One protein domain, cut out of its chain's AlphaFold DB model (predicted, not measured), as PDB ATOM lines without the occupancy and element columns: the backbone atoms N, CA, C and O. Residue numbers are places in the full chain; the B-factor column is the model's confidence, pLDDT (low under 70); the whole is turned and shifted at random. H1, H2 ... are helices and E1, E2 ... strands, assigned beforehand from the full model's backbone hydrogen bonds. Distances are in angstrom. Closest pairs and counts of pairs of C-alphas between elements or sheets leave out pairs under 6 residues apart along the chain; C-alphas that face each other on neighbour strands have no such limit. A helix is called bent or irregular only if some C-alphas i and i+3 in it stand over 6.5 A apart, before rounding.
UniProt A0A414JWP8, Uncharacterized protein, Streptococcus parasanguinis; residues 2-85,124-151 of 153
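What this domain is: This is residues 2 to 85 and 124 to 151 of the 153 residues of an uncharacterized protein of Streptococcus parasanguinis (UniProt A0A414JWP8). A small three-stranded sheet is the middle of three layers, with helices on both faces: long H4 runs along the strands over one face and reaches past them, and shorter H2 runs slantwise over the other. Residues 5 to 10, of which 5 to 8 belong to H1, stick out. The printed part has 112 residues, with four named helices and three named strands in the order H1 E1 H2 E2 E3 H3 H4; the sheet, E1 E3 E2, and the class are mixed. It is only just compact, close to loose: radius of gyration of the C-alphas 15.6 A, spans 46 by 33 by 23 A.

How they stand to each other: Start at H1, residues 2 to 8, not on the sheet. Next find E1, residues 16 to 20, parallel to E3, residues 63 to 67, at 24 degrees; N 18 and O 64 are within hydrogen-bond range at 2.9 A. H2, residues 28 to 38, is on the sheet at a height of 10.3 A; its closest C-alphas to E1 are Leu 29 and Phe 20, 5.8 A. E2, residues 56 to 60, forms an antiparallel hairpin with E3 at 156 degrees; N 57 and O 65 are 2.9 A apart. H3, residues 79 to 82, is close to but not clearly touching H4, residues 125 to 149: C-alphas 82 and 126 are closest, 5.2 A. H4 is on the opposite face from H2, at a height of 9.8 A. Every O i to N i+4 pair is within range in H1 and H2, 19 of 21 in H4; H3 is too short for one.

Where its parts are: Find C-alpha 2 at (124.157, 73.520, 150.639), where H1 begins, 9.9 A long. E1 spans 13.1 A, H2 15.5 A, E2 12.9 A, E3 13.7 A and H3 5.7 A. H4 runs 36.9 A to C-alpha 149 at (108.760, 70.074, 157.489); it is irregular, but only just: C-alphas 126 and 129 are 6.8 A apart.

The domain as a whole: C-alphas 85 and 151 are farthest apart, 49.7 A. Residues 86 to 123 are cut out, a gap of 9.7 A between C-alphas 85 and 124. The links H2 to E2 and E3 to H3 are long. Look for pLDDT under 70 at residues 40 to 52 and 151.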
ATOM      1  N   GLU A   2     123.994  74.989 150.512       77.31
ATOM      2  CA  GLU A   2     124.157  73.520 150.639       77.31
ATOM      3  C   GLU A   2     125.326  73.120 151.541       77.31
ATOM      4  O   GLU A   2     125.183  72.205 152.336       77.31
ATOM      5  N   TYR A   3     126.446  73.842 151.462       82.19
ATOM      6  CA  TYR A   3     127.567  73.672 152.387       82.19
ATOM      7  C   TYR A   3     127.127  73.786 153.855       82.19
ATOM      8  O   TYR A   3     127.379  72.885 154.643       82.19
ATOM      9  N   PHE A   4     126.394  74.848 154.200       80.88
ATOM     10  CA  PHE A   4     125.919  75.067 155.565       80.88
ATOM     11  C   PHE A   4     124.909  74.015 156.011       80.88
ATOM     12  O   PHE A   4     125.050  73.510 157.108       80.88
ATOM     13  N   GLU A   5     123.955  73.623 155.168       82.69
ATOM     14  CA  GLU A   5     123.016  72.548 155.519       82.69
ATOM     15  C   GLU A   5     123.711  71.202 155.729       82.69
ATOM     16  O   GLU A   5     123.321  70.451 156.616       82.69
ATOM     17  N   LYS A   6     124.743  70.892 154.934       86.00
ATOM     18  CA  LYS A   6     125.551  69.681 155.129       86.00
ATOM     19  C   LYS A   6     126.326  69.729 156.444       86.00
ATOM     20  O   LYS A   6     126.465  68.699 157.088       86.00
ATOM     21  N   LEU A   7     126.813  70.908 156.836       87.81
ATOM     22  CA  LEU A   7     127.535  71.097 158.093       87.81
ATOM     23  C   LEU A   7     126.622  71.082 159.320       87.81
ATOM     24  O   LEU A   7     126.980  70.498 160.335       87.81
ATOM     25  N   THR A   8     125.475  71.754 159.255       84.62
ATOM     26  CA  THR A   8     124.574  71.914 160.403       84.62
ATOM     27  C   THR A   8     123.544  70.802 160.502       84.62
ATOM     28  O   THR A   8     122.867  70.719 161.518       84.62
ATOM     29  N   LEU A   9     123.368  69.999 159.446       80.88
ATOM     30  CA  LEU A   9     122.287  69.017 159.287       80.88
ATOM     31  C   LEU A   9     120.876  69.618 159.415       80.88
ATOM     32  O   LEU A   9     119.882  68.899 159.508       80.88
ATOM     33  N   HIS A  10     120.769  70.945 159.363       78.69
ATOM     34  CA  HIS A  10     119.526  71.675 159.539       78.69
ATOM     35  C   HIS A  10     119.322  72.664 158.399       78.69
ATOM     36  O   HIS A  10     120.204  73.450 158.046       78.69
ATOM     37  N   SER A  11     118.109  72.670 157.850       83.62
ATOM     38  CA  SER A  11     117.666  73.750 156.973       83.62
ATOM     39  C   SER A  11     117.520  75.041 157.774       83.62
ATOM     40  O   SER A  11     117.038  75.022 158.909       83.62
ATOM     41  N   ALA A  12     117.904  76.166 157.172       87.06
ATOM     42  CA  ALA A  12     117.746  77.474 157.796       87.06
ATOM     43  C   ALA A  12     116.281  77.713 158.207       87.06
ATOM     44  O   ALA A  12     115.361  77.430 157.448       87.06
ATOM     45  N   THR A  13     116.061  78.233 159.414       88.75
ATOM     46  CA  THR A  13     114.721  78.554 159.942       88.75
ATOM     47  C   THR A  13     114.296  79.993 159.649       88.75
ATOM     48  O   THR A  13     113.122  80.338 159.791       88.75
ATOM     49  N   SER A  14     115.243  80.822 159.204       91.12
ATOM     50  CA  SER A  14     115.065  82.241 158.905       91.12
ATOM     51  C   SER A  14     115.600  82.589 157.513       91.12
ATOM     52  O   SER A  14     116.579  81.985 157.051       91.12
ATOM     53  N   PRO A  15     115.003  83.593 156.846       94.56
ATOM     54  CA  PRO A  15     115.547  84.116 155.603       94.56
ATOM     55  C   PRO A  15     116.866  84.861 155.858       94.56
ATOM     56  O   PRO A  15     117.020  85.569 156.851       94.56
ATOM     57  N   THR A  16     117.807  84.731 154.929       94.12
ATOM     58  CA  THR A  16     118.980  85.600 154.804       94.12
ATOM     59  C   THR A  16     118.662  86.652 153.752       94.12
ATOM     60  O   THR A  16     118.286  86.303 152.636       94.12
ATOM     61  N   ILE A  17     118.806  87.929 154.094       95.62
ATOM     62  CA  ILE A  17     118.463  89.042 153.206       95.62
ATOM     63  C   ILE A  17     119.731  89.835 152.915       95.62
ATOM     64  O   ILE A  17     120.372  90.332 153.838       95.62
ATOM     65  N   PHE A  18     120.083  89.957 151.639       94.75
ATOM     66  CA  PHE A  18     121.076  90.921 151.178       94.75
ATOM     67  C   PHE A  18     120.348  92.197 150.768       94.75
ATOM     68  O   PHE A  18     119.529  92.176 149.848       94.75
ATOM     69  N   LEU A  19     120.628  93.283 151.483       95.50
ATOM     70  CA  LEU A  19     120.120  94.615 151.189       95.50
ATOM     71  C   LEU A  19     121.188  95.388 150.416       95.50
ATOM     72  O   LEU A  19     122.316  95.505 150.888       95.50
ATOM     73  N   PHE A  20     120.814  95.912 149.254       93.81
ATOM     74  CA  PHE A  20     121.654  96.781 148.437       93.81
ATOM     75  C   PHE A  20     121.032  98.169 148.289       93.81
ATOM     76  O   PHE A  20     119.810  98.321 148.337       93.81
ATOM     77  N   ASP A  21     121.864  99.164 148.010       92.56
ATOM     78  CA  ASP A  21     121.389 100.430 147.468       92.56
ATOM     79  C   ASP A  21     120.879 100.225 146.023       92.56
ATOM     80  O   ASP A  21     121.341  99.359 145.268       92.56
ATOM     81  N   ASN A  22     119.866 100.993 145.633       90.62
ATOM     82  CA  ASN A  22     119.243 100.953 144.314       90.62
ATOM     83  C   ASN A  22     119.967 101.914 143.357       90.62
ATOM     84  O   ASN A  22     119.434 102.957 142.990       90.62
ATOM     85  N   GLU A  23     121.206 101.582 142.978       80.31
ATOM     86  CA  GLU A  23     122.151 102.530 142.351       80.31
ATOM     87  C   GLU A  23     122.277 102.425 140.812       80.31
ATOM     88  O   GLU A  23     123.062 103.138 140.187       80.31
ATOM     89  N   GLY A  24     121.485 101.579 140.149       76.44
ATOM     90  CA  GLY A  24     121.536 101.405 138.690       76.44
ATOM     91  C   GLY A  24     122.654 100.463 138.202       76.44
ATOM     92  O   GLY A  24     123.077  99.564 138.921       76.44
ATOM     93  N   SER A  25     123.079 100.598 136.936       78.88
ATOM     94  CA  SER A  25     124.020  99.655 136.283       78.88
ATOM     95  C   SER A  25     125.479  99.954 136.620       78.88
ATOM     96  O   SER A  25     125.841 101.112 136.800       78.88
ATOM     97  N   GLY A  26     126.308  98.910 136.660       80.25
ATOM     98  CA  GLY A  26     127.721  98.965 137.047       80.25
ATOM     99  C   GLY A  26     127.935  98.963 138.562       80.25
ATOM    100  O   GLY A  26     129.057  98.766 139.020       80.25
ATOM    101  N   GLN A  27     126.855  99.118 139.327       87.44
ATOM    102  CA  GLN A  27     126.856  99.182 140.783       87.44
ATOM    103  C   GLN A  27     126.628  97.804 141.419       87.44
ATOM    104  O   GLN A  27     126.163  96.885 140.724       87.44
ATOM    105  N   PRO A  28     126.926  97.627 142.725       91.00
ATOM    106  CA  PRO A  28     126.941  96.323 143.387       91.00
ATOM    107  C   PRO A  28     125.684  95.477 143.165       91.00
ATOM    108  O   PRO A  28     125.810  94.297 142.834       91.00
ATOM    109  N   LEU A  29     124.487  96.074 143.255       88.62
ATOM    110  CA  LEU A  29     123.223  95.373 143.000       88.62
ATOM    111  C   LEU A  29     123.176  94.784 141.583       88.62
ATOM    112  O   LEU A  29     122.919  93.594 141.406       88.62
ATOM    113  N   SER A  30     123.456  95.604 140.568       85.06
ATOM    114  CA  SER A  30     123.424  95.165 139.170       85.06
ATOM    115  C   SER A  30     124.473  94.089 138.879       85.06
ATOM    116  O   SER A  30     124.165  93.089 138.228       85.06
ATOM    117  N   ASN A  31     125.683  94.232 139.431       88.06
ATOM    118  CA  ASN A  31     126.764  93.264 139.269       88.06
ATOM    119  C   ASN A  31     126.412  91.927 139.931       88.06
ATOM    120  O   ASN A  31     126.628  90.866 139.338       88.06
ATOM    121  N   PHE A  32     125.805  91.969 141.121       88.25
ATOM    122  CA  PHE A  32     125.336  90.780 141.824       88.25
ATOM    123  C   PHE A  32     124.248  90.050 141.030       88.25
ATOM    124  O   PHE A  32     124.354  88.843 140.810       88.25
ATOM    125  N   ILE A  33     123.229  90.767 140.540       84.25
ATOM    126  CA  ILE A  33     122.155  90.161 139.738       84.25
ATOM    127  C   ILE A  33     122.728  89.527 138.465       84.25
ATOM    128  O   ILE A  33     122.385  88.388 138.144       84.25
ATOM    129  N   CYS A  34     123.629  90.219 137.760       82.88
ATOM    130  CA  CYS A  34     124.306  89.683 136.578       82.88
ATOM    131  C   CYS A  34     125.066  88.386 136.888       82.88
ATOM    132  O   CYS A  34     124.972  87.425 136.126       82.88
ATOM    133  N   HIS A  35     125.788  88.336 138.009       85.06
ATOM    134  CA  HIS A  35     126.501  87.137 138.438       85.06
ATOM    135  C   HIS A  35     125.539  85.971 138.713       85.06
ATOM    136  O   HIS A  35     125.693  84.890 138.151       85.06
ATOM    137  N   VAL A  36     124.488  86.209 139.500       81.50
ATOM    138  CA  VAL A  36     123.494  85.185 139.852       81.50
ATOM    139  C   VAL A  36     122.730  84.668 138.627       81.50
ATOM    140  O   VAL A  36     122.433  83.473 138.542       81.50
ATOM    141  N   LYS A  37     122.425  85.540 137.656       77.44
ATOM    142  CA  LYS A  37     121.797  85.142 136.387       77.44
ATOM    143  C   LYS A  37     122.689  84.237 135.549       77.44
ATOM    144  O   LYS A  37     122.190  83.251 135.015       77.44
ATOM    145  N   ARG A  38     123.989  84.535 135.450       77.88
ATOM    146  CA  ARG A  38     124.948  83.676 134.725       77.88
ATOM    147  C   ARG A  38     124.983  82.256 135.287       77.88
ATOM    148  O   ARG A  38     125.169  81.312 134.533       77.88
ATOM    149  N   GLU A  39     124.739  82.098 136.583       75.94
ATOM    150  CA  GLU A  39     124.632  80.787 137.231       75.94
ATOM    151  C   GLU A  39     123.251  80.114 137.074       75.94
ATOM    152  O   GLU A  39     123.002  79.079 137.692       75.94
ATOM    153  N   GLY A  40     122.326  80.696 136.300       66.94
ATOM    154  CA  GLY A  40     120.990  80.140 136.044       66.94
ATOM    155  C   GLY A  40     120.034  80.184 137.242       66.94
ATOM    156  O   GLY A  40     119.022  79.489 137.251       66.94
ATOM    157  N   LYS A  41     120.341  80.978 138.279       66.81
ATOM    158  CA  LYS A  41     119.583  81.002 139.546       66.81
ATOM    159  C   LYS A  41     118.385  81.963 139.543       66.81
ATOM    160  O   LYS A  41     117.566  81.909 140.454       66.81
ATOM    161  N   ILE A  42     118.273  82.835 138.538       64.69
ATOM    162  CA  ILE A  42     117.150  83.768 138.340       64.69
ATOM    163  C   ILE A  42     116.752  83.735 136.855       64.69
ATOM    164  O   ILE A  42     117.622  83.818 135.990       64.69
ATOM    165  N   GLN A  43     115.451  83.620 136.558       57.31
ATOM    166  CA  GLN A  43     114.933  83.646 135.181       57.31
ATOM    167  C   GLN A  43     115.044  85.049 134.552       57.31
ATOM    168  O   GLN A  43     115.093  86.068 135.240       57.31
ATOM    169  N   ASN A  44     115.144  85.097 133.223       50.09
ATOM    170  CA  ASN A  44     115.764  86.199 132.486       50.09
ATOM    171  C   ASN A  44     115.009  87.544 132.476       50.09
ATOM    172  O   ASN A  44     115.604  88.540 132.072       50.09
ATOM    173  N   ASN A  45     113.775  87.626 132.965       48.78
ATOM    174  CA  ASN A  45     112.843  88.646 132.469       48.78
ATOM    175  C   ASN A  45     113.020  90.073 133.032       48.78
ATOM    176  O   ASN A  45     112.573  91.014 132.394       48.78
ATOM    177  N   ASP A  46     113.742  90.273 134.141       52.00
ATOM    178  CA  ASP A  46     113.566  91.511 134.933       52.00
ATOM    179  C   ASP A  46     114.807  92.423 135.041       52.00
ATOM    180  O   ASP A  46     114.906  93.235 135.954       52.00
ATOM    181  N   LEU A  47     115.823  92.297 134.171       50.19
ATOM    182  CA  LEU A  47     116.991  93.204 134.269       50.19
ATOM    183  C   LEU A  47     116.766  94.585 133.637       50.19
ATOM    184  O   LEU A  47     117.502  95.515 133.971       50.19
ATOM    185  N   ASP A  48     115.753  94.735 132.781       50.59
ATOM    186  CA  ASP A  48     115.370  96.046 132.237       50.59
ATOM    187  C   ASP A  48     114.610  96.912 133.261       50.59
ATOM    188  O   ASP A  48     114.423  98.116 133.074       50.59
ATOM    189  N   ASP A  49     114.295  96.345 134.431       50.59
ATOM    190  CA  ASP A  49     113.722  97.023 135.593       50.59
ATOM    191  C   ASP A  49     114.720  97.898 136.364       50.59
ATOM    192  O   ASP A  49     114.609  98.097 137.575       50.59
ATOM    193  N   ARG A  50     115.644  98.563 135.665       49.22
ATOM    194  CA  ARG A  50     116.401  99.708 136.218       49.22
ATOM    195  C   ARG A  50     115.459 100.832 136.723       49.22
ATOM    196  O   ARG A  50     115.900 101.807 137.336       49.22
ATOM    197  N   ARG A  51     114.153 100.678 136.464       51.53
ATOM    198  CA  ARG A  51     113.006 101.501 136.862       51.53
ATOM    199  C   ARG A  51     112.117 100.903 137.966       51.53
ATOM    200  O   ARG A  51     111.147 101.561 138.322       51.53
ATOM    201  N   LYS A  52     112.391  99.714 138.523       63.03
ATOM    202  CA  LYS A  52     111.595  99.220 139.661       63.03
ATOM    203  C   LYS A  52     111.818 100.126 140.873       63.03
ATOM    204  O   LYS A  52     112.957 100.410 141.253       63.03
ATOM    205  N   GLU A  53     110.715 100.551 141.484       81.44
ATOM    206  CA  GLU A  53     110.712 101.324 142.729       81.44
ATOM    207  C   GLU A  53     111.481 100.587 143.832       81.44
ATOM    208  O   GLU A  53     112.134 101.215 144.653       81.44
ATOM    209  N   MET A  54     111.487  99.251 143.827       87.50
ATOM    210  CA  MET A  54     112.310  98.437 144.720       87.50
ATOM    211  C   MET A  54     112.530  97.042 144.125       87.50
ATOM    212  O   MET A  54     111.593  96.419 143.626       87.50
ATOM    213  N   TYR A  55     113.755  96.527 144.190       88.00
ATOM    214  CA  TYR A  55     114.062  95.146 143.826       88.00
ATOM    215  C   TYR A  55     113.768  94.214 145.006       88.00
ATOM    216  O   TYR A  55     114.107  94.533 146.144       88.00
ATOM    217  N   CYS A  56     113.161  93.054 144.746       90.00
ATOM    218  CA  CYS A  56     112.945  92.007 145.744       90.00
ATOM    219  C   CYS A  56     112.827  90.640 145.060       90.00
ATOM    220  O   CYS A  56     111.840  90.375 144.380       90.00
ATOM    221  N   GLN A  57     113.806  89.757 145.264       88.19
ATOM    222  CA  GLN A  57     113.830  88.433 144.638       88.19
ATOM    223  C   GLN A  57     114.409  87.373 145.579       88.19
ATOM    224  O   GLN A  57     115.430  87.582 146.238       88.19
ATOM    225  N   LYS A  58     113.795  86.186 145.596       88.75
ATOM    226  CA  LYS A  58     114.389  84.982 146.193       88.75
ATOM    227  C   LYS A  58     115.421  84.402 145.225       88.75
ATOM    228  O   LYS A  58     115.075  84.067 144.096       88.75
ATOM    229  N   VAL A  59     116.670  84.274 145.668       86.31
ATOM    230  CA  VAL A  59     117.796  83.835 144.824       86.31
ATOM    231  C   VAL A  59     118.038  82.336 144.932       86.31
ATOM    232  O   VAL A  59     118.115  81.631 143.932       86.31
ATOM    233  N   LYS A  60     118.206  81.830 146.158       84.81
ATOM    234  CA  LYS A  60     118.466  80.405 146.400       84.81
ATOM    235  C   LYS A  60     118.091  80.038 147.826       84.81
ATOM    236  O   LYS A  60     118.646  80.596 148.767       84.81
ATOM    237  N   LYS A  61     117.228  79.030 147.989       86.31
ATOM    238  CA  LYS A  61     116.812  78.503 149.303       86.31
ATOM    239  C   LYS A  61     116.309  79.620 150.223       86.31
ATOM    240  O   LYS A  61     115.269  80.186 149.936       86.31
ATOM    241  N   ASN A  62     117.014  79.954 151.299       91.12
ATOM    242  CA  ASN A  62     116.630  81.013 152.230       91.12
ATOM    243  C   ASN A  62     117.240  82.386 151.900       91.12
ATOM    244  O   ASN A  62     117.017  83.316 152.663       91.12
ATOM    245  N   LEU A  63     118.000  82.527 150.807       91.38
ATOM    246  CA  LEU A  63     118.622  83.789 150.401       91.38
ATOM    247  C   LEU A  63     117.681  84.636 149.537       91.38
ATOM    248  O   LEU A  63     117.252  84.203 148.461       91.38
ATOM    249  N   PHE A  64     117.451  85.863 149.982       92.44
ATOM    250  CA  PHE A  64     116.714  86.913 149.295       92.44
ATOM    251  C   PHE A  64     117.630  88.105 149.035       92.44
ATOM    252  O   PHE A  64     118.550  88.376 149.807       92.44
ATOM    253  N   VAL A  65     117.347  88.828 147.959       91.88
ATOM    254  CA  VAL A  65     117.985  90.099 147.626       91.88
ATOM    255  C   VAL A  65     116.907  91.157 147.556       91.88
ATOM    256  O   VAL A  65     115.902  90.958 146.871       91.88
ATOM    257  N   ILE A  66     117.130  92.269 148.245       93.75
ATOM    258  CA  ILE A  66     116.269  93.445 148.195       93.75
ATOM    259  C   ILE A  66     117.101  94.701 147.937       93.75
ATOM    260  O   ILE A  66     118.290  94.732 148.262       93.75
ATOM    261  N   SER A  67     116.483  95.737 147.375       93.19
ATOM    262  CA  SER A  67     117.085  97.069 147.295       93.19
ATOM    263  C   SER A  67     116.393  98.062 148.226       93.19
ATOM    264  O   SER A  67     115.280  97.818 148.694       93.19
ATOM    265  N   THR A  68     117.009  99.218 148.449       94.56
ATOM    266  CA  THR A  68     116.302 100.388 148.976       94.56
ATOM    267  C   THR A  68     115.165 100.809 148.025       94.56
ATOM    268  O   THR A  68     115.286 100.657 146.798       94.56
ATOM    269  N   PRO A  69     114.036 101.308 148.562       93.00
ATOM    270  CA  PRO A  69     112.970 101.863 147.749       93.00
ATOM    271  C   PRO A  69     113.404 103.202 147.150       93.00
ATOM    272  O   PRO A  69     114.129 103.985 147.764       93.00
ATOM    273  N   LYS A  70     112.945 103.462 145.936       88.12
ATOM    274  CA  LYS A  70     113.290 104.592 145.086       88.12
ATOM    275  C   LYS A  70     111.995 105.188 144.545       88.12
ATOM    276  O   LYS A  70     111.105 104.437 144.150       88.12
ATOM    277  N   ALA A  71     111.873 106.514 144.523       81.75
ATOM    278  CA  ALA A  71     110.711 107.142 143.900       81.75
ATOM    279  C   ALA A  71     110.717 106.888 142.383       81.75
ATOM    280  O   ALA A  71     111.779 106.741 141.781       81.75
ATOM    281  N   ALA A  72     109.542 106.878 141.747       74.00
ATOM    282  CA  ALA A  72     109.391 106.539 140.327       74.00
ATOM    283  C   ALA A  72     110.297 107.352 139.373       74.00
ATOM    284  O   ALA A  72     110.692 106.857 138.317       74.00
ATOM    285  N   HIS A  73     110.652 108.586 139.747       76.12
ATOM    286  CA  HIS A  73     111.485 109.484 138.943       76.12
ATOM    287  C   HIS A  73     112.945 109.570 139.399       76.12
ATOM    288  O   HIS A  73     113.764 110.171 138.703       76.12
ATOM    289  N   ASP A  74     113.295 108.953 140.528       81.44
ATOM    290  CA  ASP A  74     114.671 108.958 141.005       81.44
ATOM    291  C   ASP A  74     115.505 107.979 140.172       81.44
ATOM    292  O   ASP A  74     115.084 106.868 139.829       81.44
ATOM    293  N   THR A  75     116.729 108.376 139.831       79.81
ATOM    294  CA  THR A  75     117.658 107.511 139.090       79.81
ATOM    295  C   THR A  75     118.299 106.475 140.003       79.81
ATOM    296  O   THR A  75     118.485 105.332 139.580       79.81
ATOM    297  N   LYS A  76     118.529 106.845 141.267       86.12
ATOM    298  CA  LYS A  76     119.088 105.995 142.314       86.12
ATOM    299  C   LYS A  76     118.453 106.249 143.681       86.12
ATOM    300  O   LYS A  76     117.879 107.311 143.901       86.12
ATOM    301  N   SER A  77     118.575 105.286 144.584       89.50
ATOM    302  CA  SER A  77     118.233 105.456 145.994       89.50
ATOM    303  C   SER A  77     119.228 104.711 146.863       89.50
ATOM    304  O   SER A  77     119.577 103.569 146.582       89.50
ATOM    305  N   ASP A  78     119.609 105.348 147.957       91.94
ATOM    306  CA  ASP A  78     120.597 104.875 148.913       91.94
ATOM    307  C   ASP A  78     119.892 104.892 150.286       91.94
ATOM    308  O   ASP A  78     118.851 105.549 150.443       91.94
ATOM    309  N   ILE A  79     120.389 104.185 151.301       93.12
ATOM    310  CA  ILE A  79     119.670 104.082 152.588       93.12
ATOM    311  C   ILE A  79     119.379 105.449 153.241       93.12
ATOM    312  O   ILE A  79     118.307 105.665 153.810       93.12
ATOM    313  N   GLU A  80     120.294 106.411 153.119       93.12
ATOM    314  CA  GLU A  80     120.142 107.779 153.615       93.12
ATOM    315  C   GLU A  80     119.103 108.597 152.840       93.12
ATOM    316  O   GLU A  80     118.579 109.577 153.370       93.12
ATOM    317  N   SER A  81     118.786 108.216 151.599       91.50
ATOM    318  CA  SER A  81     117.763 108.876 150.776       91.50
ATOM    319  C   SER A  81     116.350 108.602 151.298       91.50
ATOM    320  O   SER A  81     115.413 109.344 150.994       91.50
ATOM    321  N   LEU A  82     116.197 107.577 152.142       94.00
ATOM    322  CA  LEU A  82     114.949 107.285 152.843       94.00
ATOM    323  C   LEU A  82     114.703 108.235 154.023       94.00
ATOM    324  O   LEU A  82     113.577 108.330 154.506       94.00
ATOM    325  N   LEU A  83     115.710 108.973 154.493       94.69
ATOM    326  CA  LEU A  83     115.482 110.037 155.469       94.69
ATOM    327  C   LEU A  83     114.856 111.237 154.758       94.69
ATOM    328  O   LEU A  83     115.472 111.847 153.887       94.69
ATOM    329  N   ILE A  84     113.624 111.578 155.147       91.75
ATOM    330  CA  ILE A  84     112.846 112.652 154.512       91.75
ATOM    331  C   ILE A  84     113.561 113.997 154.647       91.75
ATOM    332  O   ILE A  84     113.725 114.702 153.658       91.75
ATOM    333  N   ASN A  85     114.015 114.313 155.861       91.06
ATOM    334  CA  ASN A  85     114.738 115.541 156.164       91.06
ATOM    335  C   ASN A  85     116.083 115.184 156.791       91.06
ATOM    336  O   ASN A  85     116.134 114.507 157.821       91.06
ATOM    337  N   PHE A 124     110.187 108.383 159.722       95.31
ATOM    338  CA  PHE A 124     110.664 107.220 158.962       95.31
ATOM    339  C   PHE A 124     109.643 106.674 157.948       95.31
ATOM    340  O   PHE A 124     109.763 105.527 157.523       95.31
ATOM    341  N   GLU A 125     108.639 107.448 157.527       95.56
ATOM    342  CA  GLU A 125     107.598 106.977 156.592       95.56
ATOM    343  C   GLU A 125     108.180 106.332 155.320       95.56
ATOM    344  O   GLU A 125     107.752 105.253 154.912       95.56
ATOM    345  N   LYS A 126     109.239 106.916 154.747       94.38
ATOM    346  CA  LYS A 126     109.924 106.381 153.556       94.38
ATOM    347  C   LYS A 126     110.657 105.045 153.781       94.38
ATOM    348  O   LYS A 126     110.995 104.378 152.809       94.38
ATOM    349  N   PHE A 127     110.865 104.614 155.028       95.81
ATOM    350  CA  PHE A 127     111.417 103.290 155.346       95.81
ATOM    351  C   PHE A 127     110.343 102.199 155.383       95.81
ATOM    352  O   PHE A 127     110.679 101.014 155.313       95.81
ATOM    353  N   LYS A 128     109.054 102.558 155.481       95.69
ATOM    354  CA  LYS A 128     107.966 101.576 155.574       95.69
ATOM    355  C   LYS A 128     107.960 100.563 154.425       95.69
ATOM    356  O   LYS A 128     107.826  99.385 154.744       95.69
ATOM    357  N   PRO A 129     108.137 100.934 153.139       94.38
ATOM    358  CA  PRO A 129     108.161  99.950 152.055       94.38
ATOM    359  C   PRO A 129     109.244  98.885 152.258       94.38
ATOM    360  O   PRO A 129     108.956  97.693 152.183       94.38
ATOM    361  N   LEU A 130     110.456  99.310 152.630       96.00
ATOM    362  CA  LEU A 130     111.577  98.413 152.911       96.00
ATOM    363  C   LEU A 130     111.265  97.458 154.073       96.00
ATOM    364  O   LEU A 130     111.419  96.240 153.953       96.00
ATOM    365  N   LEU A 131     110.795  98.003 155.199       97.19
ATOM    366  CA  LEU A 131     110.483  97.222 156.399       97.19
ATOM    367  C   LEU A 131     109.304  96.263 156.179       97.19
ATOM    368  O   LEU A 131     109.339  95.124 156.648       97.19
ATOM    369  N   ASN A 132     108.288  96.691 155.428       96.75
ATOM    370  CA  ASN A 132     107.158  95.850 155.045       96.75
ATOM    371  C   ASN A 132     107.623  94.684 154.170       96.75
ATOM    372  O   ASN A 132     107.260  93.546 154.447       96.75
ATOM    373  N   THR A 133     108.493  94.913 153.187       95.75
ATOM    374  CA  THR A 133     109.039  93.824 152.366       95.75
ATOM    375  C   THR A 133     109.861  92.830 153.182       95.75
ATOM    376  O   THR A 133     109.687  91.624 153.014       95.75
ATOM    377  N   ILE A 134     110.689  93.292 154.126       97.19
ATOM    378  CA  ILE A 134     111.414  92.397 155.049       97.19
ATOM    379  C   ILE A 134     110.430  91.546 155.868       97.19
ATOM    380  O   ILE A 134     110.626  90.336 156.029       97.19
ATOM    381  N   ARG A 135     109.350  92.159 156.366       97.50
ATOM    382  CA  ARG A 135     108.287  91.455 157.093       97.50
ATOM    383  C   ARG A 135     107.613  90.398 156.215       97.50
ATOM    384  O   ARG A 135     107.475  89.260 156.664       97.50
ATOM    385  N   GLU A 136     107.234  90.740 154.988       96.62
ATOM    386  CA  GLU A 136     106.573  89.817 154.060       96.62
ATOM    387  C   GLU A 136     107.472  88.639 153.666       96.62
ATOM    388  O   GLU A 136     107.009  87.494 153.633       96.62
ATOM    389  N   ILE A 137     108.775  88.878 153.461       96.12
ATOM    390  CA  ILE A 137     109.768  87.814 153.252       96.12
ATOM    391  C   ILE A 137     109.774  86.857 154.447       96.12
ATOM    392  O   ILE A 137     109.715  85.642 154.269       96.12
ATOM    393  N   ASN A 138     109.808  87.387 155.672       96.00
ATOM    394  CA  ASN A 138     109.833  86.575 156.888       96.00
ATOM    395  C   ASN A 138     108.554  85.735 157.053       96.00
ATOM    396  O   ASN A 138     108.630  84.536 157.332       96.00
ATOM    397  N   ILE A 139     107.379  86.334 156.837       95.94
ATOM    398  CA  ILE A 139     106.086  85.633 156.901       95.94
ATOM    399  C   ILE A 139     106.027  84.519 155.849       95.94
ATOM    400  O   ILE A 139     105.732  83.365 156.178       95.94
ATOM    401  N   SER A 140     106.351  84.850 154.599       94.06
ATOM    402  CA  SER A 140     106.303  83.917 153.472       94.06
ATOM    403  C   SER A 140     107.275  82.755 153.663       94.06
ATOM    404  O   SER A 140     106.894  81.593 153.504       94.06
ATOM    405  N   TYR A 141     108.505  83.050 154.093       94.62
ATOM    406  CA  TYR A 141     109.529  82.041 154.338       94.62
ATOM    407  C   TYR A 141     109.136  81.082 155.467       94.62
ATOM    408  O   TYR A 141     109.227  79.866 155.310       94.62
ATOM    409  N   LYS A 142     108.623  81.602 156.591       93.19
ATOM    410  CA  LYS A 142     108.147  80.764 157.703       93.19
ATOM    411  C   LYS A 142     107.011  79.834 157.280       93.19
ATOM    412  O   LYS A 142     106.973  78.683 157.714       93.19
ATOM    413  N   LYS A 143     106.089  80.311 156.437       92.38
ATOM    414  CA  LYS A 143     104.993  79.493 155.897       92.38
ATOM    415  C   LYS A 143     105.522  78.362 155.011       92.38
ATOM    416  O   LYS A 143     105.078  77.223 155.150       92.38
ATOM    417  N   GLU A 144     106.485  78.661 154.140       90.38
ATOM    418  CA  GLU A 144     107.154  77.670 153.289       90.38
ATOM    419  C   GLU A 144     107.910  76.623 154.121       90.38
ATOM    420  O   GLU A 144     107.723  75.425 153.912       90.38
ATOM    421  N   TYR A 145     108.685  77.065 155.117       88.56
ATOM    422  CA  TYR A 145     109.444  76.198 156.019       88.56
ATOM    423  C   TYR A 145     108.538  75.224 156.784       88.56
ATOM    424  O   TYR A 145     108.787  74.018 156.789       88.56
ATOM    425  N   LYS A 146     107.441  75.721 157.378       88.75
ATOM    426  CA  LYS A 146     106.462  74.875 158.081       88.75
ATOM    427  C   LYS A 146     105.853  73.822 157.156       88.75
ATOM    428  O   LYS A 146     105.827  72.653 157.515       88.75
ATOM    429  N   LYS A 147     105.424  74.222 155.953       86.94
ATOM    430  CA  LYS A 147     104.838  73.312 154.953       86.94
ATOM    431  C   LYS A 147     105.817  72.227 154.497       86.94
ATOM    432  O   LYS A 147     105.393  71.133 154.140       86.94
ATOM    433  N   PHE A 148     107.106  72.544 154.430       80.88
ATOM    434  CA  PHE A 148     108.130  71.592 154.015       80.88
ATOM    435  C   PHE A 148     108.432  70.558 155.105       80.88
ATOM    436  O   PHE A 148     108.581  69.379 154.794       80.88
ATOM    437  N   ASN A 149     108.465  70.975 156.373       77.81
ATOM    438  CA  ASN A 149     108.760  70.074 157.489       77.81
ATOM    439  C   ASN A 149     107.546  69.273 157.969       77.81
ATOM    440  O   ASN A 149     107.716  68.118 158.325       77.81
ATOM    441  N   SER A 150     106.323  69.801 157.856       73.31
ATOM    442  CA  SER A 150     105.099  69.043 158.165       73.31
ATOM    443  C   SER A 150     104.796  67.910 157.173       73.31
ATOM    444  O   SER A 150     103.802  67.218 157.324       73.31
ATOM    445  N   LYS A 151     105.571  67.788 156.087       62.41
ATOM    446  CA  LYS A 151     105.482  66.692 155.105       62.41
ATOM    447  C   LYS A 151     106.522  65.592 155.342       62.41
ATOM    448  O   LYS A 151     106.590  64.654 154.554       62.41
TER     449      LYS A 151